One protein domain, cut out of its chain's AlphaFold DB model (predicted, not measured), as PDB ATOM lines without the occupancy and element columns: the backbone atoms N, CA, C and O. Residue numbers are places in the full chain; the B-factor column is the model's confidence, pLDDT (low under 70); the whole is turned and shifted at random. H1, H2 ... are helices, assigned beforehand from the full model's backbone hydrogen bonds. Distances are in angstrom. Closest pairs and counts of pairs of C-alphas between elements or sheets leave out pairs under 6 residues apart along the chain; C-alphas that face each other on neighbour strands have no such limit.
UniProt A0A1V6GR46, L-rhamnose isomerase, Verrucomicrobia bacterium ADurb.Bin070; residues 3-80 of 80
ATOM      1  N   GLY A   3     -27.354 -18.595   1.812       81.12
ATOM      2  CA  GLY A   3     -26.832 -19.816   2.446       81.12
ATOM      3  C   GLY A   3     -27.543 -21.107   2.025       81.12
ATOM      4  O   GLY A   3     -26.887 -22.090   1.703       81.12
ATOM      5  N   VAL A   4     -28.877 -21.095   1.946       82.75
ATOM      6  CA  VAL A   4     -29.662 -22.276   1.533       82.75
ATOM      7  C   VAL A   4     -29.346 -22.673   0.089       82.75
ATOM      8  O   VAL A   4     -29.133 -23.847  -0.196       82.75
ATOM      9  N   ARG A   5     -29.221 -21.691  -0.813       81.38
ATOM     10  CA  ARG A   5     -28.863 -21.938  -2.216       81.38
ATOM     11  C   ARG A   5     -27.438 -22.464  -2.360       81.38
ATOM     12  O   ARG A   5     -27.201 -23.337  -3.184       81.38
ATOM     13  N   ALA A   6     -26.504 -21.974  -1.544       84.69
ATOM     14  CA  ALA A   6     -25.138 -22.493  -1.516       84.69
ATOM     15  C   ALA A   6     -25.101 -23.969  -1.080       84.69
ATOM     16  O   ALA A   6     -24.423 -24.775  -1.711       84.69
ATOM     17  N   MET A   7     -25.885 -24.342  -0.062       87.19
ATOM     18  CA  MET A   7     -26.001 -25.735   0.381       87.19
ATOM     19  C   MET A   7     -26.635 -26.630  -0.691       87.19
ATOM     20  O   MET A   7     -26.115 -27.707  -0.972       87.19
ATOM     21  N   GLN A   8     -27.715 -26.177  -1.334       86.69
ATOM     22  CA  GLN A   8     -28.355 -26.908  -2.434       86.69
ATOM     23  C   GLN A   8     -27.403 -27.108  -3.620       86.69
ATOM     24  O   GLN A   8     -27.324 -28.210  -4.158       86.69
ATOM     25  N   LYS A   9     -26.631 -26.076  -3.989       86.50
ATOM     26  CA  LYS A   9     -25.605 -26.186  -5.032       86.50
ATOM     27  C   LYS A   9     -24.531 -27.212  -4.669       86.50
ATOM     28  O   LYS A   9     -24.175 -28.026  -5.511       86.50
ATOM     29  N   ALA A  10     -24.046 -27.204  -3.427       87.19
ATOM     30  CA  ALA A  10     -23.041 -28.161  -2.965       87.19
ATOM     31  C   ALA A  10     -23.554 -29.611  -3.004       87.19
ATOM     32  O   ALA A  10     -22.834 -30.503  -3.447       87.19
ATOM     33  N   LEU A  11     -24.808 -29.842  -2.600       88.50
ATOM     34  CA  LEU A  11     -25.439 -31.163  -2.684       88.50
ATOM     35  C   LEU A  11     -25.595 -31.625  -4.135       88.50
ATOM     36  O   LEU A  11     -25.230 -32.752  -4.457       88.50
ATOM     37  N   LEU A  12     -26.083 -30.750  -5.019       87.44
ATOM     38  CA  LEU A  12     -26.220 -31.067  -6.440       87.44
ATOM     39  C   LEU A  12     -24.858 -31.375  -7.077       87.44
ATOM     40  O   LEU A  12     -24.750 -32.306  -7.868       87.44
ATOM     41  N   TYR A  13     -23.815 -30.630  -6.706       86.75
ATOM     42  CA  TYR A  13     -22.457 -30.868  -7.184       86.75
ATOM     43  C   TYR A  13     -21.966 -32.256  -6.753       86.75
ATOM     44  O   TYR A  13     -21.584 -33.051  -7.606       86.75
ATOM     45  N   ALA A  14     -22.109 -32.606  -5.471       87.50
ATOM     46  CA  ALA A  14     -21.748 -33.930  -4.958       87.50
ATOM     47  C   ALA A  14     -22.531 -35.080  -5.623       87.50
ATOM     48  O   ALA A  14     -22.002 -36.173  -5.800       87.50
ATOM     49  N   MET A  15     -23.788 -34.851  -6.022       86.31
ATOM     50  CA  MET A  15     -24.596 -35.850  -6.740       86.31
ATOM     51  C   MET A  15     -24.171 -36.048  -8.202       86.31
ATOM     52  O   MET A  15     -24.450 -37.100  -8.775       86.31
ATOM     53  N   LEU A  16     -23.536 -35.045  -8.811       86.44
ATOM     54  CA  LEU A  16     -23.083 -35.071 -10.204       86.44
ATOM     55  C   LEU A  16     -21.626 -35.522 -10.351       86.44
ATOM     56  O   LEU A  16     -21.187 -35.814 -11.465       86.44
ATOM     57  N   GLU A  17     -20.875 -35.593  -9.253       85.31
ATOM     58  CA  GLU A  17     -19.512 -36.108  -9.272       85.31
ATOM     59  C   GLU A  17     -19.486 -37.612  -9.600       85.31
ATOM     60  O   GLU A  17     -20.273 -38.399  -9.057       85.31
ATOM     61  N   PRO A  18     -18.555 -38.071 -10.459       85.75
ATOM     62  CA  PRO A  18     -18.426 -39.480 -10.811       85.75
ATOM     63  C   PRO A  18     -17.704 -40.278  -9.707       85.75
ATOM     64  O   PRO A  18     -16.667 -40.899  -9.937       85.75
ATOM     65  N   ILE A  19     -18.284 -40.307  -8.500       87.19
ATOM     66  CA  ILE A  19     -17.711 -40.941  -7.297       87.19
ATOM     67  C   ILE A  19     -17.390 -42.420  -7.539       87.19
ATOM     68  O   ILE A  19     -16.371 -42.919  -7.066       87.19
ATOM     69  N   LYS A  20     -18.222 -43.129  -8.314       87.75
ATOM     70  CA  LYS A  20     -17.991 -44.543  -8.651       87.75
ATOM     71  C   LYS A  20     -16.688 -44.743  -9.427       87.75
ATOM     72  O   LYS A  20     -15.886 -45.578  -9.035       87.75
ATOM     73  N   LEU A  21     -16.444 -43.928 -10.460       86.62
ATOM     74  CA  LEU A  21     -15.222 -44.012 -11.267       86.62
ATOM     75  C   LEU A  21     -13.979 -43.686 -10.435       86.62
ATOM     76  O   LEU A  21     -12.962 -44.359 -10.563       86.62
ATOM     77  N   MET A  22     -14.074 -42.690  -9.549       86.38
ATOM     78  CA  MET A  22     -12.984 -42.335  -8.637       86.38
ATOM     79  C   MET A  22     -12.692 -43.455  -7.632       86.38
ATOM     80  O   MET A  22     -11.532 -43.795  -7.421       86.38
ATOM     81  N   THR A  23     -13.738 -44.056  -7.055       88.44
ATOM     82  CA  THR A  23     -13.622 -45.146  -6.073       88.44
ATOM     83  C   THR A  23     -13.042 -46.408  -6.707       88.44
ATOM     84  O   THR A  23     -12.236 -47.100  -6.091       88.44
ATOM     85  N   ASP A  24     -13.449 -46.733  -7.933       91.12
ATOM     86  CA  ASP A  24     -12.944 -47.909  -8.641       91.12
ATOM     87  C   ASP A  24     -11.489 -47.708  -9.089       91.12
ATOM     88  O   ASP A  24     -10.686 -48.624  -8.923       91.12
ATOM     89  N   ALA A  25     -11.120 -46.502  -9.542       89.12
ATOM     90  CA  ALA A  25      -9.730 -46.142  -9.837       89.12
ATOM     91  C   ALA A  25      -8.835 -46.194  -8.585       89.12
ATOM     92  O   ALA A  25      -7.696 -46.651  -8.647       89.12
ATOM     93  N   GLU A  26      -9.355 -45.770  -7.430       89.44
ATOM     94  CA  GLU A  26      -8.648 -45.865  -6.151       89.44
ATOM     95  C   GLU A  26      -8.447 -47.324  -5.718       89.44
ATOM     96  O   GLU A  26      -7.358 -47.694  -5.289       89.44
ATOM     97  N   LYS A  27      -9.451 -48.189  -5.907       91.50
ATOM     98  CA  LYS A  27      -9.320 -49.634  -5.641       91.50
ATOM     99  C   LYS A  27      -8.345 -50.337  -6.581       91.50
ATOM    100  O   LYS A  27      -7.771 -51.350  -6.189       91.50
ATOM    101  N   SER A  28      -8.187 -49.848  -7.809       92.00
ATOM    102  CA  SER A  28      -7.223 -50.381  -8.775       92.00
ATOM    103  C   SER A  28      -5.825 -49.769  -8.646       92.00
ATOM    104  O   SER A  28      -4.990 -50.024  -9.510       92.00
ATOM    105  N   ASP A  29      -5.577 -48.959  -7.608       89.94
ATOM    106  CA  ASP A  29      -4.324 -48.222  -7.370       89.94
ATOM    107  C   ASP A  29      -3.933 -47.271  -8.528       89.94
ATOM    108  O   ASP A  29      -2.789 -46.835  -8.663       89.94
ATOM    109  N   ASP A  30      -4.907 -46.896  -9.369       90.38
ATOM    110  CA  ASP A  30      -4.728 -45.964 -10.485       90.38
ATOM    111  C   ASP A  30      -4.966 -44.526 -10.012       90.38
ATOM    112  O   ASP A  30      -6.010 -43.890 -10.226       90.38
ATOM    113  N   LEU A  31      -3.950 -43.997  -9.336       89.88
ATOM    114  CA  LEU A  31      -3.958 -42.635  -8.814       89.88
ATOM    115  C   LEU A  31      -3.975 -41.574  -9.925       89.88
ATOM    116  O   LEU A  31      -4.434 -40.453  -9.684       89.88
ATOM    117  N   THR A  32      -3.509 -41.914 -11.131       90.94
ATOM    118  CA  THR A  32      -3.500 -41.008 -12.286       90.94
ATOM    119  C   THR A  32      -4.915 -40.781 -12.798       90.94
ATOM    120  O   THR A  32      -5.340 -39.629 -12.921       90.94
ATOM    121  N   SER A  33      -5.678 -41.853 -13.017       89.19
ATOM    122  CA  SER A  33      -7.081 -41.748 -13.423       89.19
ATOM    123  C   SER A  33      -7.925 -41.079 -12.342       89.19
ATOM    124  O   SER A  33      -8.736 -40.205 -12.653       89.19
ATOM    125  N   ARG A  34      -7.700 -41.401 -11.060       91.00
ATOM    126  CA  ARG A  34      -8.387 -40.734  -9.941       91.00
ATOM    127  C   ARG A  34      -8.177 -39.214  -9.963       91.00
ATOM    128  O   ARG A  34      -9.140 -38.456  -9.821       91.00
ATOM    129  N   LEU A  35      -6.941 -38.757 -10.182       89.75
ATOM    130  CA  LEU A  35      -6.627 -37.330 -10.284       89.75
ATOM    131  C   LEU A  35      -7.285 -36.690 -11.516       89.75
ATOM    132  O   LEU A  35      -7.893 -35.628 -11.398       89.75
ATOM    133  N   ALA A  36      -7.225 -37.353 -12.674       91.12
ATOM    134  CA  ALA A  36      -7.833 -36.858 -13.907       91.12
ATOM    135  C   ALA A  36      -9.354 -36.668 -13.768       91.12
ATOM    136  O   ALA A  36      -9.881 -35.620 -14.151       91.12
ATOM    137  N   TRP A  37     -10.057 -37.631 -13.164       88.62
ATOM    138  CA  TRP A  37     -11.494 -37.517 -12.894       88.62
ATOM    139  C   TRP A  37     -11.813 -36.385 -11.915       88.62
ATOM    140  O   TRP A  37     -12.797 -35.676 -12.111       88.62
ATOM    141  N   THR A  38     -10.969 -36.184 -10.900       86.56
ATOM    142  CA  THR A  38     -11.150 -35.120  -9.897       86.56
ATOM    143  C   THR A  38     -11.005 -33.732 -10.516       86.56
ATOM    144  O   THR A  38     -11.811 -32.844 -10.246       86.56
ATOM    145  N   GLU A  39     -10.012 -33.529 -11.382       89.75
ATOM    146  CA  GLU A  39      -9.851 -32.250 -12.083       89.75
ATOM    147  C   GLU A  39     -10.952 -32.031 -13.123       89.75
ATOM    148  O   GLU A  39     -11.509 -30.938 -13.206       89.75
ATOM    149  N   THR A  40     -11.336 -33.077 -13.856       86.31
ATOM    150  CA  THR A  40     -12.416 -32.997 -14.853       86.31
ATOM    151  C   THR A  40     -13.751 -32.623 -14.207       86.31
ATOM    152  O   THR A  40     -14.492 -31.820 -14.774       86.31
ATOM    153  N   ALA A  41     -14.038 -33.131 -13.002       85.75
ATOM    154  CA  ALA A  41     -15.262 -32.822 -12.263       85.75
ATOM    155  C   ALA A  41     -15.456 -31.312 -12.021       85.75
ATOM    156  O   ALA A  41     -16.577 -30.817 -12.122       85.75
ATOM    157  N   LYS A  42     -14.369 -30.554 -11.811       83.81
ATOM    158  CA  LYS A  42     -14.420 -29.096 -11.591       83.81
ATOM    159  C   LYS A  42     -14.815 -28.303 -12.840       83.81
ATOM    160  O   LYS A  42     -15.276 -27.172 -12.721       83.81
ATOM    161  N   VAL A  43     -14.594 -28.870 -14.027       85.94
ATOM    162  CA  VAL A  43     -14.866 -28.223 -15.324       85.94
ATOM    163  C   VAL A  43     -16.216 -28.656 -15.902       85.94
ATOM    164  O   VAL A  43     -16.641 -28.143 -16.937       85.94
ATOM    165  N   LEU A  44     -16.909 -29.598 -15.252       84.12
ATOM    166  CA  LEU A  44     -18.231 -30.033 -15.687       84.12
ATOM    167  C   LEU A  44     -19.215 -28.852 -15.695       84.12
ATOM    168  O   LEU A  44     -19.137 -27.969 -14.835       84.12
ATOM    169  N   PRO A  45     -20.181 -28.832 -16.633       85.94
ATOM    170  CA  PRO A  45     -21.158 -27.754 -16.757       85.94
ATOM    171  C   PRO A  45     -22.238 -27.826 -15.659       85.94
ATOM    172  O   PRO A  45     -23.430 -27.942 -15.937       85.94
ATOM    173  N   PHE A  46     -21.828 -27.725 -14.391       84.81
ATOM    174  CA  PHE A  46     -22.704 -27.724 -13.218       84.81
ATOM    175  C   PHE A  46     -23.734 -26.587 -13.263       84.81
ATOM    176  O   PHE A  46     -24.888 -26.782 -12.884       84.81
ATOM    177  N   GLY A  47     -23.337 -25.415 -13.774       84.38
ATOM    178  CA  GLY A  47     -24.229 -24.259 -13.905       84.38
ATOM    179  C   GLY A  47     -25.485 -24.572 -14.722       84.38
ATOM    180  O   GLY A  47     -26.581 -24.229 -14.301       84.38
ATOM    181  N   ALA A  48     -25.350 -25.326 -15.817       86.00
ATOM    182  CA  ALA A  48     -26.488 -25.697 -16.657       86.00
ATOM    183  C   ALA A  48     -27.470 -26.641 -15.940       86.00
ATOM    184  O   ALA A  48     -28.682 -26.536 -16.121       86.00
ATOM    185  N   VAL A  49     -26.959 -27.551 -15.102       87.25
ATOM    186  CA  VAL A  49     -27.810 -28.450 -14.305       87.25
ATOM    187  C   VAL A  49     -28.504 -27.678 -13.185       87.25
ATOM    188  O   VAL A  49     -29.691 -27.887 -12.941       87.25
ATOM    189  N   TRP A  50     -27.797 -26.742 -12.547       86.06
ATOM    190  CA  TRP A  50     -28.381 -25.846 -11.552       86.06
ATOM    191  C   TRP A  50     -29.490 -24.966 -12.141       86.06
ATOM    192  O   TRP A  50     -30.542 -24.814 -11.518       86.06
ATOM    193  N   ASP A  51     -29.292 -24.429 -13.344       85.12
ATOM    194  CA  ASP A  51     -30.291 -23.607 -14.028       85.12
ATOM    195  C   ASP A  51     -31.546 -24.418 -14.366       85.12
ATOM    196  O   ASP A  51     -32.661 -23.939 -14.153       85.12
ATOM    197  N   LYS A  52     -31.385 -25.670 -14.819       86.94
ATOM    198  CA  LYS A  52     -32.514 -26.586 -15.034       86.94
ATOM    199  C   LYS A  52     -33.245 -26.920 -13.737       86.94
ATOM    200  O   LYS A  52     -34.468 -26.858 -13.729       86.94
ATOM    201  N   PHE A  53     -32.524 -27.199 -12.652       87.00
ATOM    202  CA  PHE A  53     -33.129 -27.431 -11.338       87.00
ATOM    203  C   PHE A  53     -33.930 -26.211 -10.855       87.00
ATOM    204  O   PHE A  53     -35.060 -26.357 -10.405       87.00
ATOM    205  N   CYS A  54     -33.392 -24.996 -11.009       84.62
ATOM    206  CA  CYS A  54     -34.121 -23.771 -10.664       84.62
ATOM    207  C   CYS A  54     -35.373 -23.569 -11.527       84.62
ATOM    208  O   CYS A  54     -36.387 -23.113 -11.009       84.62
ATOM    209  N   ALA A  55     -35.301 -23.894 -12.822       85.00
ATOM    210  CA  ALA A  55     -36.434 -23.786 -13.737       85.00
ATOM    211  C   ALA A  55     -37.546 -24.797 -13.417       85.00
ATOM    212  O   ALA A  55     -38.719 -24.445 -13.494       85.00
ATOM    213  N   ASP A  56     -37.186 -26.027 -13.045       86.19
ATOM    214  CA  ASP A  56     -38.152 -27.076 -12.705       86.19
ATOM    215  C   ASP A  56     -38.847 -26.788 -11.351       86.19
ATOM    216  O   ASP A  56     -40.023 -27.102 -11.182       86.19
ATOM    217  N   GLU A  57     -38.155 -26.129 -10.415       83.31
ATOM    218  CA  GLU A  57     -38.679 -25.716  -9.099       83.31
ATOM    219  C   GLU A  57     -39.338 -24.314  -9.098       83.31
ATOM    220  O   GLU A  57     -39.686 -23.795  -8.037       83.31
ATOM    221  N   ASP A  58     -39.491 -23.678 -10.268       79.81
ATOM    222  CA  ASP A  58     -40.058 -22.326 -10.450       79.81
ATOM    223  C   ASP A  58     -39.366 -21.230  -9.604       79.81
ATOM    224  O   ASP A  58     -39.975 -20.258  -9.151       79.81
ATOM    225  N   VAL A  59     -38.056 -21.373  -9.362       79.44
ATOM    226  CA  VAL A  59     -37.274 -20.438  -8.538       79.44
ATOM    227  C   VAL A  59     -36.434 -19.508  -9.425       79.44
ATOM    228  O   VAL A  59     -35.751 -19.974 -10.339       79.44
ATOM    229  N   PRO A  60     -36.370 -18.189  -9.140       75.12
ATOM    230  CA  PRO A  60     -35.598 -17.239  -9.941       75.12
ATOM    231  C   PRO A  60     -34.117 -17.619 -10.063       75.12
ATOM    232  O   PRO A  60     -33.438 -17.811  -9.052       75.12
ATOM    233  N   LEU A  61     -33.611 -17.650 -11.300       76.69
ATOM    234  CA  LEU A  61     -32.220 -17.957 -11.668       76.69
ATOM    235  C   LEU A  61     -31.186 -17.085 -10.926       76.69
ATOM    236  O   LEU A  61     -31.517 -16.093 -10.270       76.69
ATOM    237  N   ASP A  62     -29.913 -17.467 -11.024       66.94
ATOM    238  CA  ASP A  62     -28.850 -17.163 -10.053       66.94
ATOM    239  C   ASP A  62     -28.717 -15.697  -9.595       66.94
ATOM    240  O   ASP A  62     -28.407 -15.442  -8.434       66.94
ATOM    241  N   THR A  63     -28.999 -14.712 -10.449       68.06
ATOM    242  CA  THR A  63     -28.979 -13.279 -10.088       68.06
ATOM    243  C   THR A  63     -30.352 -12.610 -10.135       68.06
ATOM    244  O   THR A  63     -30.498 -11.475  -9.683       68.06
ATOM    245  N   ALA A  64     -31.387 -13.297 -10.617       72.88
ATOM    246  CA  ALA A  64     -32.735 -12.744 -10.717       72.88
ATOM    247  C   ALA A  64     -33.342 -12.463  -9.330       72.88
ATOM    248  O   ALA A  64     -33.983 -11.431  -9.135       72.88
ATOM    249  N   TRP A  65     -33.037 -13.298  -8.332       75.50
ATOM    250  CA  TRP A  65     -33.512 -13.112  -6.952       75.50
ATOM    251  C   TRP A  65     -32.990 -11.825  -6.285       75.50
ATOM    252  O   TRP A  65     -33.640 -11.283  -5.393       75.50
ATOM    253  N   LEU A  66     -31.840 -11.287  -6.719       77.06
ATOM    254  CA  LEU A  66     -31.316 -10.006  -6.219       77.06
ATOM    255  C   LEU A  66     -32.250  -8.842  -6.567       77.06
ATOM    256  O   LEU A  66     -32.341  -7.878  -5.805       77.06
ATOM    257  N   LYS A  67     -32.957  -8.922  -7.700       78.75
ATOM    258  CA  LYS A  67     -33.923  -7.900  -8.116       78.75
ATOM    259  C   LYS A  67     -35.127  -7.861  -7.174       78.75
ATOM    260  O   LYS A  67     -35.567  -6.777  -6.792       78.75
ATOM    261  N   GLU A  68     -35.621  -9.023  -6.764       79.12
ATOM    262  CA  GLU A  68     -36.707  -9.140  -5.786       79.12
ATOM    263  C   GLU A  68     -36.285  -8.609  -4.416       79.12
ATOM    264  O   GLU A  68     -37.011  -7.816  -3.820       79.12
ATOM    265  N   VAL A  69     -35.074  -8.952  -3.958       81.88
ATOM    266  CA  VAL A  69     -34.542  -8.447  -2.682       81.88
ATOM    267  C   VAL A  69     -34.416  -6.927  -2.693       81.88
ATOM    268  O   VAL A  69     -34.907  -6.284  -1.769       81.88
ATOM    269  N   LYS A  70     -33.855  -6.332  -3.755       81.56
ATOM    270  CA  LYS A  70     -33.766  -4.866  -3.890       81.56
ATOM    271  C   LYS A  70     -35.142  -4.194  -3.935       81.56
ATOM    272  O   LYS A  70     -35.320  -3.104  -3.399       81.56
ATOM    273  N   THR A  71     -36.127  -4.842  -4.558       83.50
ATOM    274  CA  THR A  71     -37.507  -4.334  -4.616       83.50
ATOM    275  C   THR A  71     -38.160  -4.363  -3.235       83.50
ATOM    276  O   THR A  71     -38.810  -3.397  -2.835       83.50
ATOM    277  N   TYR A  72     -37.970  -5.444  -2.479       83.25
ATOM    278  CA  TYR A  72     -38.458  -5.556  -1.106       83.25
ATOM    279  C   TYR A  72     -37.764  -4.558  -0.169       83.25
ATOM    280  O   TYR A  72     -38.414  -3.930   0.667       83.25
ATOM    281  N   GLU A  73     -36.458  -4.354  -0.351       84.69
ATOM    282  CA  GLU A  73     -35.670  -3.388   0.412       84.69
ATOM    283  C   GLU A  73     -36.216  -1.960   0.254       84.69
ATOM    284  O   GLU A  73     -36.524  -1.306   1.249       84.69
ATOM    285  N   ALA A  74     -36.437  -1.514  -0.987       82.50
ATOM    286  CA  ALA A  74     -36.959  -0.179  -1.283       82.50
ATOM    287  C   ALA A  74     -38.415   0.032  -0.827       82.50
ATOM    288  O   ALA A  74     -38.792   1.129  -0.417       82.50
ATOM    289  N   ASN A  75     -39.251  -1.007  -0.905       81.81
ATOM    290  CA  ASN A  75     -40.685  -0.875  -0.649       81.81
ATOM    291  C   ASN A  75     -41.082  -1.085   0.815       81.81
ATOM    292  O   ASN A  75     -42.103  -0.529   1.234       81.81
ATOM    293  N   VAL A  76     -40.310  -1.879   1.564       83.50
ATOM    294  CA  VAL A  76     -40.662  -2.328   2.920       83.50
ATOM    295  C   VAL A  76     -39.603  -1.931   3.945       83.50
ATOM    296  O   VAL A  76     -39.934  -1.232   4.898       83.50
ATOM    297  N   LEU A  77     -38.340  -2.333   3.765       75.00
ATOM    298  CA  LEU A  77     -37.278  -2.041   4.745       75.00
ATOM    299  C   LEU A  77     -36.954  -0.548   4.837       75.00
ATOM    300  O   LEU A  77     -36.746  -0.056   5.937       75.00
ATOM    301  N   ALA A  78     -36.971   0.178   3.718       74.12
ATOM    302  CA  ALA A  78     -36.709   1.619   3.702       74.12
ATOM    303  C   ALA A  78     -37.802   2.463   4.392       74.12
ATOM    304  O   ALA A  78     -37.607   3.654   4.618       74.12
ATOM    305  N   LYS A  79     -38.960   1.866   4.702       71.88
ATOM    306  CA  LYS A  79     -40.077   2.515   5.408       71.88
ATOM    307  C   LYS A  79     -40.167   2.101   6.881       71.88
ATOM    308  O   LYS A  79     -41.168   2.414   7.525       71.88
ATOM    309  N   ARG A  80     -39.179   1.353   7.379       63.31
ATOM    310  CA  ARG A  80     -39.142   0.806   8.735       63.31
ATOM    311  C   ARG A  80     -38.185   1.577   9.633       63.31
ATOM    312  O   ARG A  80     -37.142   2.031   9.122       63.31
TER     313      ARG A  80
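What this domain is: This is residues 3 to 80 of the 80 residues of the protein "L-rhamnose isomerase" of Verrucomicrobia bacterium ADurb.Bin070 (UniProt A0A1V6GR46). A long, thin string of helices: the hairpin of H2 and H3 makes one end, H1 and H4 spread from it as a V, and residues 69 to 80, with most of H5, stick out at the other end. The 78 printed residues hold five named helices, H1 to H5 in order, and no named strand: all helix. The whole is extended, with a radius of gyration of the C-alphas of 18.8 A and spans of 64 by 23 by 16 A.

Where its parts are: H1, residues 3 to 16, begins at C-alpha 3 (-26.832, -19.816, 2.446) and is 20.2 A long. H2 is residues 19 to 27, H3 31 to 43 (19.2 A), H4 46 to 56. H5, residues 64 to 75, ends at C-alpha 75 (-40.685, -0.875, -0.649).

How they stand to each other: H1 touches H4 at a steep tilt of 66 degrees, opposite ways; their closest C-alphas, Tyr 13 and Phe 46, are 6.8 A apart. H2 and H3 touch as a hairpin, a shallow tilt of 17 degrees; their closest C-alphas, Met 22 and Arg 34, are 5.0 A apart. H5 touches no helix. Every O i to N i+4 pair is within hydrogen-bond range in H1, H2 and H4, 7 of 9 in H3, 7 of 8 in H5.

The domain as a whole: The C-alphas farthest apart, Ser 28 and Lys 79, are 63.9 A apart. The printed part has no cut and no long link. Residues 62, 63 and 80 have pLDDT under 70.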